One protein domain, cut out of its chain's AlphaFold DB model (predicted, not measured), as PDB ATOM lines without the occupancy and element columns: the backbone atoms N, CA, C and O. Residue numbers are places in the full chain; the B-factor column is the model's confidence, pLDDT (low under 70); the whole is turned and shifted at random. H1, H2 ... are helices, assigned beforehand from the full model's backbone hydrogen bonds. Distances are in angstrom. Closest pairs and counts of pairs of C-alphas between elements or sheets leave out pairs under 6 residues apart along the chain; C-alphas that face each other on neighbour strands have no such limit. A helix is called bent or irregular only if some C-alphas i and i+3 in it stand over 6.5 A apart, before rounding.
ATOM      1  N   VAL A 179     -19.817 -12.892  -8.381       84.94
ATOM      2  CA  VAL A 179     -19.973 -11.926  -9.491       84.94
ATOM      3  C   VAL A 179     -21.402 -11.810 -10.018       84.94
ATOM      4  O   VAL A 179     -21.729 -10.859 -10.723       84.94
ATOM      5  N   ARG A 180     -22.286 -12.723  -9.594       87.38
ATOM      6  CA  ARG A 180     -23.738 -12.593  -9.776       87.38
ATOM      7  C   ARG A 180     -24.275 -11.337  -9.099       87.38
ATOM      8  O   ARG A 180     -25.200 -10.733  -9.628       87.38
ATOM      9  N   CYS A 181     -23.696 -10.956  -7.959       88.75
ATOM     10  CA  CYS A 181     -24.061  -9.758  -7.203       88.75
ATOM     11  C   CYS A 181     -23.016  -8.643  -7.319       88.75
ATOM     12  O   CYS A 181     -23.387  -7.485  -7.193       88.75
ATOM     13  N   HIS A 182     -21.743  -8.975  -7.564       86.88
ATOM     14  CA  HIS A 182     -20.620  -8.035  -7.690       86.88
ATOM     15  C   HIS A 182     -20.196  -7.870  -9.160       86.88
ATOM     16  O   HIS A 182     -19.198  -8.459  -9.582       86.88
ATOM     17  N   PRO A 183     -20.962  -7.137  -9.985       72.25
ATOM     18  CA  PRO A 183     -20.756  -7.176 -11.417       72.25
ATOM     19  C   PRO A 183     -19.626  -6.267 -11.879       72.25
ATOM     20  O   PRO A 183     -19.644  -5.060 -11.639       72.25
ATOM     21  N   LEU A 184     -18.714  -6.850 -12.652       69.00
ATOM     22  CA  LEU A 184     -17.856  -6.112 -13.580       69.00
ATOM     23  C   LEU A 184     -18.516  -5.953 -14.962       69.00
ATOM     24  O   LEU A 184     -18.127  -5.087 -15.738       69.00
ATOM     25  N   ASN A 185     -19.555  -6.747 -15.250       70.69
ATOM     26  CA  ASN A 185     -20.339  -6.704 -16.483       70.69
ATOM     27  C   ASN A 185     -21.801  -7.097 -16.195       70.69
ATOM     28  O   ASN A 185     -22.055  -8.067 -15.481       70.69
ATOM     29  N   GLU A 186     -22.768  -6.383 -16.773       68.75
ATOM     30  CA  GLU A 186     -24.205  -6.636 -16.576       68.75
ATOM     31  C   GLU A 186     -24.654  -8.039 -17.018       68.75
ATOM     32  O   GLU A 186     -25.569  -8.611 -16.432       68.75
ATOM     33  N   LYS A 187     -23.969  -8.655 -17.989       70.62
ATOM     34  CA  LYS A 187     -24.291 -10.010 -18.470       70.62
ATOM     35  C   LYS A 187     -24.009 -11.103 -17.440       70.62
ATOM     36  O   LYS A 187     -24.681 -12.130 -17.455       70.62
ATOM     37  N   VAL A 188     -23.038 -10.899 -16.548       73.00
ATOM     38  CA  VAL A 188     -22.729 -11.842 -15.452       73.00
ATOM     39  C   VAL A 188     -23.459 -11.481 -14.150       73.00
ATOM     40  O   VAL A 188     -23.609 -12.321 -13.262       73.00
ATOM     41  N   ALA A 189     -24.002 -10.263 -14.079       77.31
ATOM     42  CA  ALA A 189     -24.662  -9.618 -12.945       77.31
ATOM     43  C   ALA A 189     -26.078 -10.128 -12.618       77.31
ATOM     44  O   ALA A 189     -26.962  -9.339 -12.284       77.31
ATOM     45  N   THR A 190     -26.335 -11.431 -12.734       82.31
ATOM     46  CA  THR A 190     -27.706 -11.989 -12.688       82.31
ATOM     47  C   THR A 190     -28.520 -11.643 -11.434       82.31
ATOM     48  O   THR A 190     -29.742 -11.703 -11.485       82.31
ATOM     49  N   LEU A 191     -27.876 -11.257 -10.329       86.00
ATOM     50  CA  LEU A 191     -28.509 -10.871  -9.066       86.00
ATOM     51  C   LEU A 191     -28.218  -9.430  -8.628       86.00
ATOM     52  O   LEU A 191     -28.682  -9.018  -7.566       86.00
ATOM     53  N   ALA A 192     -27.503  -8.635  -9.426       84.44
ATOM     54  CA  ALA A 192     -27.177  -7.257  -9.060       84.44
ATOM     55  C   ALA A 192     -28.429  -6.378  -8.891       84.44
ATOM     56  O   ALA A 192     -28.449  -5.501  -8.033       84.44
ATOM     57  N   HIS A 193     -29.497  -6.654  -9.649       84.75
ATOM     58  CA  HIS A 193     -30.785  -5.964  -9.514       84.75
ATOM     59  C   HIS A 193     -31.459  -6.224  -8.155       84.75
ATOM     60  O   HIS A 193     -32.126  -5.346  -7.619       84.75
ATOM     61  N   LYS A 194     -31.275  -7.426  -7.590       85.56
ATOM     62  CA  LYS A 194     -31.836  -7.820  -6.291       85.56
ATOM     63  C   LYS A 194     -31.028  -7.242  -5.128       85.56
ATOM     64  O   LYS A 194     -31.588  -6.976  -4.069       85.56
ATOM     65  N   TYR A 195     -29.725  -7.042  -5.328       86.06
ATOM     66  CA  TYR A 195     -28.795  -6.564  -4.306       86.06
ATOM     67  C   TYR A 195     -27.956  -5.381  -4.826       86.06
ATOM     68  O   TYR A 195     -26.779  -5.557  -5.159       86.06
ATOM     69  N   PRO A 196     -28.537  -4.169  -4.911       84.44
ATOM     70  CA  PRO A 196     -27.824  -2.995  -5.402       84.44
ATOM     71  C   PRO A 196     -26.711  -2.547  -4.441       84.44
ATOM     72  O   PRO A 196     -26.737  -2.814  -3.236       84.44
ATOM     73  N   GLY A 197     -25.720  -1.829  -4.978       85.25
ATOM     74  CA  GLY A 197     -24.627  -1.249  -4.185       85.25
ATOM     75  C   GLY A 197     -23.543  -2.244  -3.758       85.25
ATOM     76  O   GLY A 197     -22.804  -1.977  -2.809       85.25
ATOM     77  N   ALA A 198     -23.440  -3.392  -4.429       87.69
ATOM     78  CA  ALA A 198     -22.333  -4.315  -4.220       87.69
ATOM     79  C   ALA A 198     -21.001  -3.685  -4.686       87.69
ATOM     80  O   ALA A 198     -20.947  -3.133  -5.792       87.69
ATOM     81  N   PRO A 199     -19.921  -3.762  -3.883       86.62
ATOM     82  CA  PRO A 199     -18.621  -3.225  -4.268       86.62
ATOM     83  C   PRO A 199     -18.083  -3.943  -5.507       86.62
ATOM     84  O   PRO A 199     -18.184  -5.167  -5.614       86.62
ATOM     85  N   LYS A 200     -17.503  -3.170  -6.426       80.44
ATOM     86  CA  LYS A 200     -16.947  -3.663  -7.697       80.44
ATOM     87  C   LYS A 200     -15.420  -3.649  -7.711       80.44
ATOM     88  O   LYS A 200     -14.812  -4.359  -8.502       80.44
ATOM     89  N   ASP A 201     -14.804  -2.879  -6.819       82.00
ATOM     90  CA  ASP A 201     -13.353  -2.746  -6.767       82.00
ATOM     91  C   ASP A 201     -12.705  -4.043  -6.289       82.00
ATOM     92  O   ASP A 201     -12.953  -4.500  -5.168       82.00
ATOM     93  N   CYS A 202     -11.821  -4.599  -7.118       79.69
ATOM     94  CA  CYS A 202     -11.149  -5.873  -6.863       79.69
ATOM     95  C   CYS A 202     -10.443  -5.897  -5.499       79.69
ATOM     96  O   CYS A 202     -10.478  -6.909  -4.803       79.69
ATOM     97  N   GLU A 203      -9.850  -4.773  -5.083       81.06
ATOM     98  CA  GLU A 203      -9.125  -4.640  -3.811       81.06
ATOM     99  C   GLU A 203     -10.002  -4.791  -2.565       81.06
ATOM    100  O   GLU A 203      -9.498  -5.089  -1.478       81.06
ATOM    101  N   THR A 204     -11.314  -4.594  -2.711       85.38
ATOM    102  CA  THR A 204     -12.272  -4.833  -1.629       85.38
ATOM    103  C   THR A 204     -12.265  -6.303  -1.227       85.38
ATOM    104  O   THR A 204     -12.414  -6.623  -0.050       85.38
ATOM    105  N   CYS A 205     -12.039  -7.198  -2.194       82.56
ATOM    106  CA  CYS A 205     -12.110  -8.645  -2.003       82.56
ATOM    107  C   CYS A 205     -10.744  -9.336  -2.091       82.56
ATOM    108  O   CYS A 205     -10.555 -10.369  -1.453       82.56
ATOM    109  N   HIS A 206      -9.775  -8.776  -2.818       80.88
ATOM    110  CA  HIS A 206      -8.469  -9.385  -3.083       80.88
ATOM    111  C   HIS A 206      -7.309  -8.522  -2.564       80.88
ATOM    112  O   HIS A 206      -7.243  -7.326  -2.841       80.88
ATOM    113  N   GLU A 207      -6.358  -9.123  -1.835       77.00
ATOM    114  CA  GLU A 207      -5.094  -8.449  -1.495       77.00
ATOM    115  C   GLU A 207      -4.189  -8.410  -2.735       77.00
ATOM    116  O   GLU A 207      -3.771  -9.466  -3.219       77.00
ATOM    117  N   LYS A 208      -3.864  -7.209  -3.239       66.62
ATOM    118  CA  LYS A 208      -3.025  -6.995  -4.438       66.62
ATOM    119  C   LYS A 208      -1.724  -7.808  -4.439       66.62
ATOM    120  O   LYS A 208      -1.333  -8.307  -5.483       66.62
ATOM    121  N   GLU A 209      -1.091  -7.969  -3.280       61.31
ATOM    122  CA  GLU A 209       0.234  -8.591  -3.158       61.31
ATOM    123  C   GLU A 209       0.210 -10.118  -2.992       61.31
ATOM    124  O   GLU A 209       1.222 -10.773  -3.215       61.31
ATOM    125  N   LYS A 210      -0.931 -10.711  -2.611       58.81
ATOM    126  CA  LYS A 210      -1.041 -12.160  -2.332       58.81
ATOM    127  C   LYS A 210      -1.909 -12.926  -3.312       58.81
ATOM    128  O   LYS A 210      -1.996 -14.151  -3.243       58.81
ATOM    129  N   SER A 211      -2.591 -12.220  -4.201       56.03
ATOM    130  CA  SER A 211      -3.497 -12.842  -5.145       56.03
ATOM    131  C   SER A 211      -2.820 -12.954  -6.508       56.03
ATOM    132  O   SER A 211      -2.713 -11.985  -7.252       56.03
ATOM    133  N   ASN A 212      -2.445 -14.176  -6.891       55.09
ATOM    134  CA  ASN A 212      -2.509 -14.551  -8.302       55.09
ATOM    135  C   ASN A 212      -3.999 -14.525  -8.677       55.09
ATOM    136  O   ASN A 212      -4.683 -15.543  -8.637       55.09
ATOM    137  N   GLN A 213      -4.528 -13.327  -8.954       64.31
ATOM    138  CA  GLN A 213      -5.947 -13.063  -9.258       64.31
ATOM    139  C   GLN A 213      -6.414 -13.776 -10.531       64.31
ATOM    140  O   GLN A 213      -7.601 -13.820 -10.844       64.31
ATOM    141  N   ALA A 214      -5.463 -14.332 -11.274       68.88
ATOM    142  CA  ALA A 214      -5.698 -15.067 -12.484       68.88
ATOM    143  C   ALA A 214      -5.999 -16.544 -12.150       68.88
ATOM    144  O   ALA A 214      -5.203 -17.197 -11.472       68.88
ATOM    145  N   PRO A 215      -7.120 -17.110 -12.637       72.62
ATOM    146  CA  PRO A 215      -7.379 -18.547 -12.563       72.62
ATOM    147  C   PRO A 215      -6.179 -19.384 -13.026       72.62
ATOM    148  O   PRO A 215      -5.489 -18.966 -13.950       72.62
ATOM    149  N   GLN A 216      -5.993 -20.596 -12.485       71.88
ATOM    150  CA  GLN A 216      -4.832 -21.465 -12.766       71.88
ATOM    151  C   GLN A 216      -4.483 -21.595 -14.260       71.88
ATOM    152  O   GLN A 216      -3.316 -21.564 -14.632       71.88
ATOM    153  N   PHE A 217      -5.487 -21.641 -15.140       74.25
ATOM    154  CA  PHE A 217      -5.255 -21.716 -16.582       74.25
ATOM    155  C   PHE A 217      -4.497 -20.506 -17.162       74.25
ATOM    156  O   PHE A 217      -3.941 -20.635 -18.245       74.25
ATOM    157  N   HIS A 218      -4.469 -19.346 -16.495       77.06
ATOM    158  CA  HIS A 218      -3.630 -18.201 -16.871       77.06
ATOM    159  C   HIS A 218      -2.158 -18.468 -16.567       77.06
ATOM    160  O   HIS A 218      -1.300 -18.156 -17.389       77.06
ATOM    161  N   LEU A 219      -1.888 -19.073 -15.408       71.94
ATOM    162  CA  LEU A 219      -0.543 -19.455 -14.986       71.94
ATOM    163  C   LEU A 219       0.001 -20.557 -15.904       71.94
ATOM    164  O   LEU A 219       1.133 -20.479 -16.369       71.94
ATOM    165  N   ASP A 220      -0.850 -21.521 -16.259       68.12
ATOM    166  CA  ASP A 220      -0.492 -22.633 -17.145       68.12
ATOM    167  C   ASP A 220      -0.387 -22.220 -18.625       68.12
ATOM    168  O   ASP A 220       0.176 -22.951 -19.450       68.12
ATOM    169  N   ARG A 242      -6.501 -27.059 -29.445       63.19
ATOM    170  CA  ARG A 242      -6.919 -25.644 -29.498       63.19
ATOM    171  C   ARG A 242      -6.075 -24.775 -28.568       63.19
ATOM    172  O   ARG A 242      -5.596 -25.276 -27.557       63.19
ATOM    173  N   ALA A 243      -5.923 -23.483 -28.861       73.19
ATOM    174  CA  ALA A 243      -5.282 -22.525 -27.950       73.19
ATOM    175  C   ALA A 243      -5.997 -22.497 -26.583       73.19
ATOM    176  O   ALA A 243      -7.219 -22.690 -26.539       73.19
ATOM    177  N   VAL A 244      -5.273 -22.263 -25.479       79.06
ATOM    178  CA  VAL A 244      -5.835 -22.363 -24.110       79.06
ATOM    179  C   VAL A 244      -7.085 -21.491 -23.956       79.06
ATOM    180  O   VAL A 244      -8.115 -21.998 -23.516       79.06
ATOM    181  N   HIS A 245      -7.041 -20.236 -24.420       83.62
ATOM    182  CA  HIS A 245      -8.179 -19.317 -24.302       83.62
ATOM    183  C   HIS A 245      -9.427 -19.834 -25.026       83.62
ATOM    184  O   HIS A 245     -10.535 -19.751 -24.506       83.62
ATOM    185  N   SER A 246      -9.259 -20.435 -26.208       79.50
ATOM    186  CA  SER A 246     -10.381 -20.965 -26.988       79.50
ATOM    187  C   SER A 246     -10.967 -22.246 -26.384       79.50
ATOM    188  O   SER A 246     -12.174 -22.476 -26.477       79.50
ATOM    189  N   ARG A 247     -10.144 -23.078 -25.724       79.81
ATOM    190  CA  ARG A 247     -10.631 -24.241 -24.966       79.81
ATOM    191  C   ARG A 247     -11.436 -23.806 -23.754       79.81
ATOM    192  O   ARG A 247     -12.544 -24.304 -23.574       79.81
ATOM    193  N   GLU A 248     -10.908 -22.871 -22.970       82.31
ATOM    194  CA  GLU A 248     -11.595 -22.380 -21.775       82.31
ATOM    195  C   GLU A 248     -12.880 -21.630 -22.141       82.31
ATOM    196  O   GLU A 248     -13.925 -21.933 -21.570       82.31
ATOM    197  N   ALA A 249     -12.866 -20.771 -23.168       81.62
ATOM    198  CA  ALA A 249     -14.071 -20.093 -23.653       81.62
ATOM    199  C   ALA A 249     -15.144 -21.081 -24.145       81.62
ATOM    200  O   ALA A 249     -16.330 -20.874 -23.900       81.62
ATOM    201  N   LYS A 250     -14.753 -22.190 -24.794       79.50
ATOM    202  CA  LYS A 250     -15.701 -23.243 -25.196       79.50
ATOM    203  C   LYS A 250     -16.238 -24.035 -23.999       79.50
ATOM    204  O   LYS A 250     -17.395 -24.438 -24.012       79.50
ATOM    205  N   LYS A 251     -15.392 -24.303 -23.002       79.25
ATOM    206  CA  LYS A 251     -15.736 -25.113 -21.826       79.25
ATOM    207  C   LYS A 251     -16.627 -24.355 -20.842       79.25
ATOM    208  O   LYS A 251     -17.553 -24.942 -20.299       79.25
ATOM    209  N   ARG A 252     -16.316 -23.084 -20.589       75.50
ATOM    210  CA  ARG A 252     -16.932 -22.258 -19.537       75.50
ATOM    211  C   ARG A 252     -17.896 -21.203 -20.080       75.50
ATOM    212  O   ARG A 252     -18.631 -20.607 -19.304       75.50
ATOM    213  N   GLY A 253     -17.895 -20.978 -21.393       80.38
ATOM    214  CA  GLY A 253     -18.532 -19.819 -22.008       80.38
ATOM    215  C   GLY A 253     -17.640 -18.582 -21.913       80.38
ATOM    216  O   GLY A 253     -16.848 -18.425 -20.985       80.38
ATOM    217  N   LYS A 254     -17.764 -17.679 -22.889       79.56
ATOM    218  CA  LYS A 254     -17.008 -16.416 -22.916       79.56
ATOM    219  C   LYS A 254     -17.352 -15.488 -21.746       79.56
ATOM    220  O   LYS A 254     -16.487 -14.747 -21.296       79.56
ATOM    221  N   ASP A 255     -18.578 -15.576 -21.230       78.94
ATOM    222  CA  ASP A 255     -19.060 -14.702 -20.159       78.94
ATOM    223  C   ASP A 255     -18.297 -14.926 -18.852       78.94
ATOM    224  O   ASP A 255     -18.086 -13.985 -18.095       78.94
ATOM    225  N   PHE A 256     -17.753 -16.130 -18.653       78.81
ATOM    226  CA  PHE A 256     -16.829 -16.397 -17.558       78.81
ATOM    227  C   PHE A 256     -15.602 -15.470 -17.595       78.81
ATOM    228  O   PHE A 256     -15.175 -14.992 -16.550       78.81
ATOM    229  N   CYS A 257     -15.053 -15.160 -18.773       79.69
ATOM    230  CA  CYS A 257     -13.920 -14.240 -18.893       79.69
ATOM    231  C   CYS A 257     -14.324 -12.799 -18.546       79.69
ATOM    232  O   CYS A 257     -13.527 -12.068 -17.961       79.69
ATOM    233  N   PHE A 258     -15.572 -12.411 -18.844       79.50
ATOM    234  CA  PHE A 258     -16.101 -11.077 -18.516       79.50
ATOM    235  C   PHE A 258     -16.412 -10.882 -17.040       79.50
ATOM    236  O   PHE A 258     -16.753  -9.783 -16.615       79.50
ATOM    237  N   THR A 259     -16.230 -11.938 -16.250       76.81
ATOM    238  CA  THR A 259     -16.145 -11.831 -14.801       76.81
ATOM    239  C   THR A 259     -15.039 -10.872 -14.379       76.81
ATOM    240  O   THR A 259     -15.233 -10.166 -13.403       76.81
ATOM    241  N   CYS A 260     -13.913 -10.838 -15.107       78.12
ATOM    242  CA  CYS A 260     -12.743 -10.025 -14.758       78.12
ATOM    243  C   CYS A 260     -12.262  -9.102 -15.890       78.12
ATOM    244  O   CYS A 260     -11.549  -8.140 -15.623       78.12
ATOM    245  N   HIS A 261     -12.603  -9.395 -17.148       79.94
ATOM    246  CA  HIS A 261     -12.124  -8.654 -18.315       79.94
ATOM    247  C   HIS A 261     -13.249  -7.902 -19.024       79.94
ATOM    248  O   HIS A 261     -14.346  -8.422 -19.201       79.94
ATOM    249  N   ASP A 262     -12.953  -6.710 -19.523       81.69
ATOM    250  CA  ASP A 262     -13.853  -6.001 -20.427       81.69
ATOM    251  C   ASP A 262     -13.710  -6.519 -21.878       81.69
ATOM    252  O   ASP A 262     -12.627  -6.922 -22.307       81.69
ATOM    253  N   TRP A 263     -14.812  -6.540 -22.638       80.12
ATOM    254  CA  TRP A 263     -14.841  -7.098 -23.996       80.12
ATOM    255  C   TRP A 263     -13.921  -6.329 -24.947       80.12
ATOM    256  O   TRP A 263     -13.148  -6.945 -25.693       80.12
ATOM    257  N   ASP A 264     -13.981  -4.999 -24.907       81.44
ATOM    258  CA  ASP A 264     -13.292  -4.146 -25.870       81.44
ATOM    259  C   ASP A 264     -11.785  -4.133 -25.629       81.44
ATOM    260  O   ASP A 264     -10.973  -4.347 -26.535       81.44
ATOM    261  N   SER A 265     -11.404  -3.978 -24.368       79.38
ATOM    262  CA  SER A 265     -10.009  -3.932 -23.942       79.38
ATOM    263  C   SER A 265      -9.297  -5.290 -23.965       79.38
ATOM    264  O   SER A 265      -8.060  -5.306 -23.934       79.38
ATOM    265  N   PHE A 266     -10.032  -6.406 -24.034       83.94
ATOM    266  CA  PHE A 266      -9.471  -7.760 -24.003       83.94
ATOM    267  C   PHE A 266      -9.701  -8.546 -25.296       83.94
ATOM    268  O   PHE A 266      -8.747  -8.842 -26.016       83.94
ATOM    269  N   CYS A 267     -10.953  -8.895 -25.610       82.62
ATOM    270  CA  CYS A 267     -11.265  -9.744 -26.759       82.62
ATOM    271  C   CYS A 267     -11.063  -8.994 -28.079       82.62
ATOM    272  O   CYS A 267     -10.424  -9.529 -28.989       82.62
ATOM    273  N   ASN A 268     -11.557  -7.756 -28.181       83.50
ATOM    274  CA  ASN A 268     -11.514  -6.999 -29.435       83.50
ATOM    275  C   ASN A 268     -10.104  -6.554 -29.838       83.50
ATOM    276  O   ASN A 268      -9.845  -6.443 -31.035       83.50
ATOM    277  N   LYS A 269      -9.154  -6.426 -28.902       82.38
ATOM    278  CA  LYS A 269      -7.745  -6.159 -29.252       82.38
ATOM    279  C   LYS A 269      -7.150  -7.213 -30.190       82.38
ATOM    280  O   LYS A 269      -6.353  -6.878 -31.064       82.38
ATOM    281  N   CYS A 270      -7.554  -8.476 -30.036       79.06
ATOM    282  CA  CYS A 270      -7.105  -9.565 -30.903       79.06
ATOM    283  C   CYS A 270      -8.145  -9.921 -31.971       79.06
ATOM    284  O   CYS A 270      -7.790 -10.004 -33.146       79.06
ATOM    285  N   HIS A 271      -9.410 -10.115 -31.582       83.06
ATOM    286  CA  HIS A 271     -10.466 -10.582 -32.483       83.06
ATOM    287  C   HIS A 271     -10.973  -9.496 -33.428       83.06
ATOM    288  O   HIS A 271     -11.372  -9.838 -34.528       83.06
ATOM    289  N   ASN A 272     -10.924  -8.214 -33.052       78.69
ATOM    290  CA  ASN A 272     -11.276  -7.090 -33.926       78.69
ATOM    291  C   ASN A 272     -12.607  -7.300 -34.672       78.69
ATOM    292  O   ASN A 272     -12.630  -7.306 -35.901       78.69
TER     293      ASN A 272
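What this domain is: This is residues 179 to 220 and 242 to 272 of the 384 residues of an uncharacterized protein of Actinobacteria bacterium (UniProt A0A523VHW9). Picture a loose, open string of short helices: the looped residues 179 to 201 make one end of the long axis, H3, H4 and H5 gather in a small group from the middle toward the other end, and between these two parts the printed part swings out through H1 and a loop to H2. H4 is nearest the middle, and residues 203 to 212, of which 203 to 205 belong to H1, stick out. The printed part has 73 residues, with five named helices in the order H1, H2, H3, H4, H5 and no named strand; the class is all helix, though only 33 of the 73 residues are in named elements. It is only just loose, close to compact, with a radius of gyration of the C-alphas of 13.6 A and spans of 39 by 29 by 22 A.

Where its parts are: Start at C-alpha 179, at (-19.973, -11.926, -9.491), and pass through residues 179 to 201, a stretch with no named element. At C-alpha 202, (-11.149, -5.873, -6.863), you reach H1, residues 202 to 205. Next comes H2, residues 216 to 220, up to the cut. Beyond it, look for H3, residues 244 to 252, 12.0 A long, and H4, residues 254 to 259, 9.4 A long. H5, residues 263 to 271, is 10.2 A long and ends at C-alpha 271, (-10.466, -10.582, -32.483); it is neither bent nor irregular, but only just: C-alphas 265 and 268 are 6.5 A apart.

How they stand to each other: H1 is apart from H2, H3, H4 and H5. Look at Phe 217 and Val 244, the closest C-alphas of H2 and H3, 7.6 A apart: these helices are close but not clearly touching. H3 and H4 are also close but not clearly touching, with the C-alphas of Ala 249 and Cys 257 closest at 7.5 A. Their lines are about perpendicular, at 88 degrees. H4 and H5 meet only through their link and are near each other, with 8 pairs of C-alphas within 10 A. H3 and H5 are apart. In H2 and H3 every O i to N i+4 pair is within hydrogen-bond range; in H4 it is 1 of 2, in H5 2 of 5, beside 1 of 6 O i to N i+3 pairs, and H1 is too short for an O i to N i+4 pair.

The domain as a whole: Go from Gly 197 to Arg 242 and you have the two C-alphas farthest apart, 39.4 A. Residues 221 to 241 are not printed, and C-alphas 220 and 242 are 14.2 A apart across this cut. Of the links that are printed whole, H3 to H4 and H4 to H5 are tight, and H1 to H2 is short. The mean pLDDT of the printed part is 77.8; look for values under 70 at residues 184, 186, 208 to 214, 220 and 242.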